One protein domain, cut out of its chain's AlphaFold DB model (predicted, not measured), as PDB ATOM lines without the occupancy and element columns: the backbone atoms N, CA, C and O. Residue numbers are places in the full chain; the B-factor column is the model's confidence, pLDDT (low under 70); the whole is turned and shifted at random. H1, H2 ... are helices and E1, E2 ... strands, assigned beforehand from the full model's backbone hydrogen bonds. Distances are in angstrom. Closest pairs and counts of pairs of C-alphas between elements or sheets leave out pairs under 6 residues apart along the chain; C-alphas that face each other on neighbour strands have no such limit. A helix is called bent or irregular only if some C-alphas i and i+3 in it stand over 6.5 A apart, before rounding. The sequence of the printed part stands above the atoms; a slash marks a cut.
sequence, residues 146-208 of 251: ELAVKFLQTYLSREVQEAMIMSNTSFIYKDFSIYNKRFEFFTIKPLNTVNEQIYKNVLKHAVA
ATOM      1  N   GLU A 146      45.105  51.321  -4.250       96.12
ATOM      2  CA  GLU A 146      45.610  49.959  -4.019       96.12
ATOM      3  C   GLU A 146      46.139  49.758  -2.594       96.12
ATOM      4  O   GLU A 146      45.804  48.774  -1.932       96.12
ATOM      5  N   LEU A 147      46.925  50.715  -2.089       96.25
ATOM      6  CA  LEU A 147      47.470  50.653  -0.734       96.25
ATOM      7  C   LEU A 147      46.358  50.732   0.318       96.25
ATOM      8  O   LEU A 147      46.381  49.976   1.288       96.25
ATOM      9  N   ALA A 148      45.369  51.605   0.112       95.69
ATOM     10  CA  ALA A 148      44.220  51.726   1.004       95.69
ATOM     11  C   ALA A 148      43.400  50.425   1.051       95.69
ATOM     12  O   ALA A 148      43.066  49.947   2.134       95.69
ATOM     13  N   VAL A 149      43.136  49.804  -0.103       94.94
ATOM     14  CA  VAL A 149      42.443  48.507  -0.177       94.94
ATOM     15  C   VAL A 149      43.243  47.419   0.540       94.94
ATOM     16  O   VAL A 149      42.678  46.691   1.355       94.94
ATOM     17  N   LYS A 150      44.558  47.334   0.300       96.06
ATOM     18  CA  LYS A 150      45.429  46.350   0.960       96.06
ATOM     19  C   LYS A 150      45.447  46.524   2.480       96.06
ATOM     20  O   LYS A 150      45.413  45.535   3.216       96.06
ATOM     21  N   PHE A 151      45.472  47.769   2.954       93.88
ATOM     22  CA  PHE A 151      45.356  48.074   4.377       93.88
ATOM     23  C   PHE A 151      44.029  47.562   4.943       93.88
ATOM     24  O   PHE A 151      44.047  46.810   5.912       93.88
ATOM     25  N   LEU A 152      42.895  47.888   4.312       92.31
ATOM     26  CA  LEU A 152      41.578  47.447   4.784       92.31
ATOM     27  C   LEU A 152      41.441  45.921   4.798       92.31
ATOM     28  O   LEU A 152      40.930  45.368   5.767       92.31
ATOM     29  N   GLN A 153      41.941  45.230   3.770       91.75
ATOM     30  CA  GLN A 153      41.957  43.764   3.728       91.75
ATOM     31  C   GLN A 153      42.751  43.160   4.891       91.75
ATOM     32  O   GLN A 153      42.312  42.187   5.500       91.75
ATOM     33  N   THR A 154      43.908  43.747   5.208       92.69
ATOM     34  CA  THR A 154      44.757  43.294   6.317       92.69
ATOM     35  C   THR A 154      44.090  43.585   7.658       92.69
ATOM     36  O   THR A 154      43.984  42.702   8.505       92.69
ATOM     37  N   TYR A 155      43.580  44.802   7.833       89.31
ATOM     38  CA  TYR A 155      42.934  45.255   9.059       89.31
ATOM     39  C   TYR A 155      41.673  44.441   9.392       89.31
ATOM     40  O   TYR A 155      41.443  44.101  10.547       89.31
ATOM     41  N   LEU A 156      40.893  44.047   8.381       88.31
ATOM     42  CA  LEU A 156      39.698  43.206   8.531       88.31
ATOM     43  C   LEU A 156      39.992  41.695   8.469       88.31
ATOM     44  O   LEU A 156      39.062  40.886   8.431       88.31
ATOM     45  N   SER A 157      41.262  41.287   8.419       89.94
ATOM     46  CA  SER A 157      41.637  39.871   8.372       89.94
ATOM     47  C   SER A 157      41.288  39.141   9.674       89.94
ATOM     48  O   SER A 157      41.199  39.744  10.743       89.94
ATOM     49  N   ARG A 158      41.136  37.813   9.590       89.38
ATOM     50  CA  ARG A 158      40.875  36.960  10.759       89.38
ATOM     51  C   ARG A 158      41.927  37.157  11.848       89.38
ATOM     52  O   ARG A 158      41.564  37.299  13.003       89.38
ATOM     53  N   GLU A 159      43.201  37.173  11.468       88.81
ATOM     54  CA  GLU A 159      44.331  37.309  12.392       88.81
ATOM     55  C   GLU A 159      44.256  38.613  13.195       88.81
ATOM     56  O   GLU A 159      44.333  38.589  14.423       88.81
ATOM     57  N   VAL A 160      44.020  39.742  12.518       88.44
ATOM     58  CA  VAL A 160      43.900  41.048  13.181       88.44
ATOM     59  C   VAL A 160      42.649  41.111  14.054       88.44
ATOM     60  O   VAL A 160      42.734  41.536  15.205       88.44
ATOM     61  N   GLN A 161      41.497  40.654  13.549       86.31
ATOM     62  CA  GLN A 161      40.262  40.669  14.334       86.31
ATOM     63  C   GLN A 161      40.356  39.750  15.557       86.31
ATOM     64  O   GLN A 161      39.907  40.148  16.623       86.31
ATOM     65  N   GLU A 162      41.005  38.584  15.445       83.38
ATOM     66  CA  GLU A 162      41.280  37.681  16.569       83.38
ATOM     67  C   GLU A 162      42.183  38.308  17.638       83.38
ATOM     68  O   GLU A 162      41.950  38.088  18.827       83.38
ATOM     69  N   ALA A 163      43.184  39.095  17.236       80.88
ATOM     70  CA  ALA A 163      44.044  39.826  18.163       80.88
ATOM     71  C   ALA A 163      43.317  41.005  18.843       80.88
ATOM     72  O   ALA A 163      43.627  41.349  19.982       80.88
ATOM     73  N   MET A 164      42.333  41.608  18.166       77.44
ATOM     74  CA  MET A 164      41.571  42.768  18.648       77.44
ATOM     75  C   MET A 164      40.297  42.416  19.432       77.44
ATOM     76  O   MET A 164      39.634  43.321  19.933       77.44
ATOM     77  N   ILE A 165      39.941  41.136  19.600       72.25
ATOM     78  CA  ILE A 165      38.717  40.718  20.328       72.25
ATOM     79  C   ILE A 165      38.629  41.341  21.731       72.25
ATOM     80  O   ILE A 165      37.539  41.584  22.244       72.25
ATOM     81  N   MET A 166      39.775  41.618  22.353       61.16
ATOM     82  CA  MET A 166      39.860  42.152  23.710       61.16
ATOM     83  C   MET A 166      39.641  43.667  23.816       61.16
ATOM     84  O   MET A 166      39.479  44.167  24.925       61.16
ATOM     85  N   SER A 167      39.668  44.425  22.715       57.56
ATOM     86  CA  SER A 167      39.723  45.891  22.783       57.56
ATOM     87  C   SER A 167      38.365  46.593  22.708       57.56
ATOM     88  O   SER A 167      38.347  47.817  22.644       57.56
ATOM     89  N   ASN A 168      37.231  45.875  22.691       54.84
ATOM     90  CA  ASN A 168      35.887  46.430  22.415       54.84
ATOM     91  C   ASN A 168      35.791  47.247  21.103       54.84
ATOM     92  O   ASN A 168      34.775  47.879  20.833       54.84
ATOM     93  N   THR A 169      36.840  47.220  20.273       56.00
ATOM     94  CA  THR A 169      36.971  47.957  19.008       56.00
ATOM     95  C   THR A 169      37.094  47.027  17.800       56.00
ATOM     96  O   THR A 169      37.285  47.498  16.679       56.00
ATOM     97  N   SER A 170      36.986  45.707  17.999       64.56
ATOM     98  CA  SER A 170      36.955  44.740  16.899       64.56
ATOM     99  C   SER A 170      35.669  44.884  16.090       64.56
ATOM    100  O   SER A 170      34.578  44.988  16.654       64.56
ATOM    101  N   PHE A 171      35.786  44.792  14.770       75.69
ATOM    102  CA  PHE A 171      34.632  44.652  13.894       75.69
ATOM    103  C   PHE A 171      34.040  43.247  14.048       75.69
ATOM    104  O   PHE A 171      34.733  42.281  14.380       75.69
ATOM    105  N   ILE A 172      32.740  43.116  13.779       78.38
ATOM    106  CA  ILE A 172      32.099  41.802  13.758       78.38
ATOM    107  C   ILE A 172      32.684  40.998  12.595       78.38
ATOM    108  O   ILE A 172      32.609  41.399  11.433       78.38
ATOM    109  N   TYR A 173      33.245  39.840  12.914       83.44
ATOM    110  CA  TYR A 173      33.790  38.897  11.961       83.44
ATOM    111  C   TYR A 173      32.775  37.787  11.702       83.44
ATOM    112  O   TYR A 173      32.133  37.272  12.616       83.44
ATOM    113  N   LYS A 174      32.640  37.392  10.434       81.81
ATOM    114  CA  LYS A 174      31.631  36.415   9.990       81.81
ATOM    115  C   LYS A 174      31.757  35.035  10.651       81.81
ATOM    116  O   LYS A 174      30.766  34.317  10.750       81.81
ATOM    117  N   ASP A 175      32.969  34.647  11.046       85.06
ATOM    118  CA  ASP A 175      33.236  33.378  11.724       85.06
ATOM    119  C   ASP A 175      33.135  33.579  13.238       85.06
ATOM    120  O   ASP A 175      34.060  34.078  13.869       85.06
ATOM    121  N   PHE A 176      32.005  33.168  13.813       80.06
ATOM    122  CA  PHE A 176      31.719  33.323  15.239       80.06
ATOM    123  C   PHE A 176      32.635  32.503  16.151       80.06
ATOM    124  O   PHE A 176      32.744  32.817  17.336       80.06
ATOM    125  N   SER A 177      33.328  31.485  15.622       82.69
ATOM    126  CA  SER A 177      34.235  30.656  16.424       82.69
ATOM    127  C   SER A 177      35.363  31.465  17.065       82.69
ATOM    128  O   SER A 177      35.877  31.070  18.111       82.69
ATOM    129  N   ILE A 178      35.706  32.626  16.493       81.62
ATOM    130  CA  ILE A 178      36.744  33.499  17.041       81.62
ATOM    131  C   ILE A 178      36.372  34.048  18.426       81.62
ATOM    132  O   ILE A 178      37.258  34.253  19.251       81.62
ATOM    133  N   TYR A 179      35.075  34.217  18.710       78.88
ATOM    134  CA  TYR A 179      34.567  34.777  19.968       78.88
ATOM    135  C   TYR A 179      34.437  33.744  21.092       78.88
ATOM    136  O   TYR A 179      34.195  34.108  22.237       78.88
ATOM    137  N   ASN A 180      34.650  32.457  20.796       75.50
ATOM    138  CA  ASN A 180      34.612  31.387  21.798       75.50
ATOM    139  C   ASN A 180      35.916  31.268  22.604       75.50
ATOM    140  O   ASN A 180      36.030  30.402  23.477       75.50
ATOM    141  N   LYS A 181      36.914  32.113  22.315       71.50
ATOM    142  CA  LYS A 181      38.178  32.137  23.049       71.50
ATOM    143  C   LYS A 181      37.937  32.640  24.474       71.50
ATOM    144  O   LYS A 181      37.385  33.715  24.687       71.50
ATOM    145  N   ARG A 182      38.369  31.846  25.453       64.25
ATOM    146  CA  ARG A 182      38.394  32.244  26.863       64.25
ATOM    147  C   ARG A 182      39.686  33.006  27.115       64.25
ATOM    148  O   ARG A 182      40.760  32.492  26.817       64.25
ATOM    149  N   PHE A 183      39.580  34.209  27.660       64.06
ATOM    150  CA  PHE A 183      40.743  34.994  28.055       64.06
ATOM    151  C   PHE A 183      40.974  34.787  29.550       64.06
ATOM    152  O   PHE A 183      40.138  35.173  30.356       64.06
ATOM    153  N   GLU A 184      42.093  34.166  29.932       56.69
ATOM    154  CA  GLU A 184      42.386  33.802  31.333       56.69
ATOM    155  C   GLU A 184      42.429  35.010  32.288       56.69
ATOM    156  O   GLU A 184      42.188  34.862  33.482       56.69
ATOM    157  N   PHE A 185      42.685  36.211  31.760       59.75
ATOM    158  CA  PHE A 185      42.834  37.447  32.536       59.75
ATOM    159  C   PHE A 185      41.558  38.294  32.646       59.75
ATOM    160  O   PHE A 185      41.557  39.287  33.369       59.75
ATOM    161  N   PHE A 186      40.474  37.927  31.950       60.59
ATOM    162  CA  PHE A 186      39.223  38.687  31.947       60.59
ATOM    163  C   PHE A 186      38.022  37.761  32.139       60.59
ATOM    164  O   PHE A 186      37.918  36.714  31.509       60.59
ATOM    165  N   THR A 187      37.044  38.184  32.939       59.66
ATOM    166  CA  THR A 187      35.741  37.515  33.132       59.66
ATOM    167  C   THR A 187      34.809  37.643  31.916       59.66
ATOM    168  O   THR A 187      33.588  37.651  32.044       59.66
ATOM    169  N   ILE A 188      35.377  37.725  30.714       63.94
ATOM    170  CA  ILE A 188      34.644  37.758  29.455       63.94
ATOM    171  C   ILE A 188      34.174  36.335  29.151       63.94
ATOM    172  O   ILE A 188      34.968  35.444  28.843       63.94
ATOM    173  N   LYS A 189      32.865  36.115  29.265       75.00
ATOM    174  CA  LYS A 189      32.234  34.834  28.948       75.00
ATOM    175  C   LYS A 189      31.665  34.884  27.521       75.00
ATOM    176  O   LYS A 189      31.012  35.869  27.172       75.00
ATOM    177  N   PRO A 190      31.882  33.837  26.705       77.12
ATOM    178  CA  PRO A 190      31.294  33.765  25.373       77.12
ATOM    179  C   PRO A 190      29.768  33.648  25.457       77.12
ATOM    180  O   PRO A 190      29.211  33.328  26.511       77.12
ATOM    181  N   LEU A 191      29.107  33.869  24.323       81.44
ATOM    182  CA  LEU A 191      27.671  33.649  24.164       81.44
ATOM    183  C   LEU A 191      27.303  32.193  24.499       81.44
ATOM    184  O   LEU A 191      27.921  31.255  23.996       81.44
ATOM    185  N   ASN A 192      26.262  31.999  25.310       86.00
ATOM    186  CA  ASN A 192      25.573  30.709  25.360       86.00
ATOM    187  C   ASN A 192      24.764  30.483  24.059       86.00
ATOM    188  O   ASN A 192      24.564  31.406  23.268       86.00
ATOM    189  N   THR A 193      24.272  29.260  23.832       87.00
ATOM    190  CA  THR A 193      23.557  28.902  22.591       87.00
ATOM    191  C   THR A 193      22.323  29.772  22.323       87.00
ATOM    192  O   THR A 193      22.056  30.105  21.170       87.00
ATOM    193  N   VAL A 194      21.582  30.157  23.365       88.38
ATOM    194  CA  VAL A 194      20.374  30.990  23.241       88.38
ATOM    195  C   VAL A 194      20.756  32.422  22.862       88.38
ATOM    196  O   VAL A 194      20.246  32.967  21.884       88.38
ATOM    197  N   ASN A 195      21.726  33.007  23.564       88.25
ATOM    198  CA  ASN A 195      22.210  34.358  23.300       88.25
ATOM    199  C   ASN A 195      22.861  34.460  21.915       88.25
ATOM    200  O   ASN A 195      22.695  35.472  21.239       88.25
ATOM    201  N   GLU A 196      23.544  33.412  21.442       87.69
ATOM    202  CA  GLU A 196      24.080  33.363  20.078       87.69
ATOM    203  C   GLU A 196      22.963  33.419  19.021       87.69
ATOM    204  O   GLU A 196      23.096  34.121  18.015       87.69
ATOM    205  N   GLN A 197      21.840  32.728  19.246       89.38
ATOM    206  CA  GLN A 197      20.676  32.785  18.354       89.38
ATOM    207  C   GLN A 197      20.021  34.170  18.356       89.38
ATOM    208  O   GLN A 197      19.713  34.699  17.284       89.38
ATOM    209  N   ILE A 198      19.853  34.779  19.534       90.31
ATOM    210  CA  ILE A 198      19.333  36.146  19.672       90.31
ATOM    211  C   ILE A 198      20.251  37.130  18.945       90.31
ATOM    212  O   ILE A 198      19.787  37.894  18.101       90.31
ATOM    213  N   TYR A 199      21.559  37.060  19.196       89.06
ATOM    214  CA  TYR A 199      22.555  37.936  18.584       89.06
ATOM    215  C   TYR A 199      22.550  37.829  17.053       89.06
ATOM    216  O   TYR A 199      22.456  38.838  16.355       89.06
ATOM    217  N   LYS A 200      22.563  36.606  16.504       88.62
ATOM    218  CA  LYS A 200      22.464  36.384  15.050       88.62
ATOM    219  C   LYS A 200      21.164  36.931  14.468       88.62
ATOM    220  O   LYS A 200      21.175  37.471  13.361       88.62
ATOM    221  N   ASN A 201      20.052  36.803  15.190       90.50
ATOM    222  CA  ASN A 201      18.785  37.377  14.757       90.50
ATOM    223  C   ASN A 201      18.836  38.909  14.737       90.50
ATOM    224  O   ASN A 201      18.421  39.509  13.748       90.50
ATOM    225  N   VAL A 202      19.393  39.533  15.777       90.44
ATOM    226  CA  VAL A 202      19.573  40.986  15.830       90.44
ATOM    227  C   VAL A 202      20.406  41.462  14.644       90.44
ATOM    228  O   VAL A 202      19.947  42.332  13.912       90.44
ATOM    229  N   LEU A 203      21.539  40.816  14.346       89.00
ATOM    230  CA  LEU A 203      22.364  41.162  13.181       89.00
ATOM    231  C   LEU A 203      21.636  40.998  11.840       89.00
ATOM    232  O   LEU A 203      21.755  41.846  10.960       89.00
ATOM    233  N   LYS A 204      20.857  39.922  11.668       90.50
ATOM    234  CA  LYS A 204      20.084  39.669  10.437       90.50
ATOM    235  C   LYS A 204      19.013  40.740  10.178       90.50
ATOM    236  O   LYS A 204      18.594  40.946   9.034       90.50
ATOM    237  N   HIS A 205      18.544  41.380  11.242       92.31
ATOM    238  CA  HIS A 205      17.457  42.352  11.249       92.31
ATOM    239  C   HIS A 205      17.923  43.757  11.667       92.31
ATOM    240  O   HIS A 205      17.093  44.634  11.922       92.31
ATOM    241  N   ALA A 206      19.239  43.973  11.716       91.19
ATOM    242  CA  ALA A 206      19.838  45.249  12.056       91.19
ATOM    243  C   ALA A 206      19.527  46.280  10.967       91.19
ATOM    244  O   ALA A 206      19.662  46.009   9.771       91.19
ATOM    245  N   VAL A 207      19.112  47.470  11.391       90.25
ATOM    246  CA  VAL A 207      18.882  48.619  10.513       90.25
ATOM    247  C   VAL A 207      19.708  49.778  11.043       90.25
ATOM    248  O   VAL A 207      19.667  50.078  12.234       90.25
ATOM    249  N   ALA A 208      20.483  50.410  10.163       88.25
ATOM    250  CA  ALA A 208      21.301  51.553  10.540       88.25
ATOM    251  C   ALA A 208      20.417  52.709  11.028       88.25
ATOM    252  O   ALA A 208      19.410  53.025  10.392       88.25
TER     253      ALA A 208
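This is residues 146 to 208 of the 251 residues of the protein "Extracellular solute-binding protein" of Clostridiaceae bacterium (UniProt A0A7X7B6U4). The model is an open, flat string of four helices, none of which touches another: H2 and H3 lie near each other in the middle, while H1 leads away at one end, where residues 146 to 154 stick out free, and H4 lies off on the other side. Between H3 and H4 a long loop, residues 181 to 192, swings out and folds back, and the short strand E1 follows at the far end of H4. The printed part has 63 residues with four named helices and one named strand, in the order H1, H2, H3, H4, E1, and its class is mostly helix. The whole is loose, with a radius of gyration of the C-alphas of 13.8 A and spans of 42 by 34 by 17 A.

The longest helix is H4, residues 193 to 204, which touches no helix. H4 and E1, residues 206 to 208, meet only through their link; E1 pairs with no named strand. H3, residues 176 to 180, is apart from H4. H3 is close to but not clearly touching H2, residues 158 to 167; their closest C-alphas are those of Glu 162 and Ile 178, 6.2 A apart. H2 is irregular, with C-alphas 163 and 166 at 7.3 A. H1, residues 146 to 155, is close to but not clearly touching H2; the closest C-alphas, those of Thr 154 and Val 160, are 7.3 A apart. H1 and H2 run the same way at a steep tilt of 60 degrees. H1 is apart from H3, H4 and E1. In H1 and H4 every O i to N i+4 pair is within hydrogen-bond range; in H2 4 of 6 are, and in H3 0 of 1, beside 2 of 2 O i to N i+3 pairs.

H4 is 16.6 A long from first to last C-alpha and begins at C-alpha 193, (23.557, 28.902, 22.591). E1 measures 6.6 A and ends at C-alpha 208, (21.301, 51.553, 10.540). H3 measures 7.4 A and H2 15.0 A. H1 measures 14.2 A and begins at C-alpha 146, (45.610, 49.959, -4.019).

The C-alphas of Glu 146 and Val 194 are the two farthest apart, 41.7 A. Without residues 146 to 154, the body spans 31 by 26 by 17 A. The printed part has no cut. The link from H3 to H4, 12 residues, is long; that from H2 to H3, 8 residues, is short; those from H1 to H2 and from H4 to E1 are tight. The mean pLDDT of the printed part is 81.5, and residues 166 to 170 and 182 to 188 are under 70.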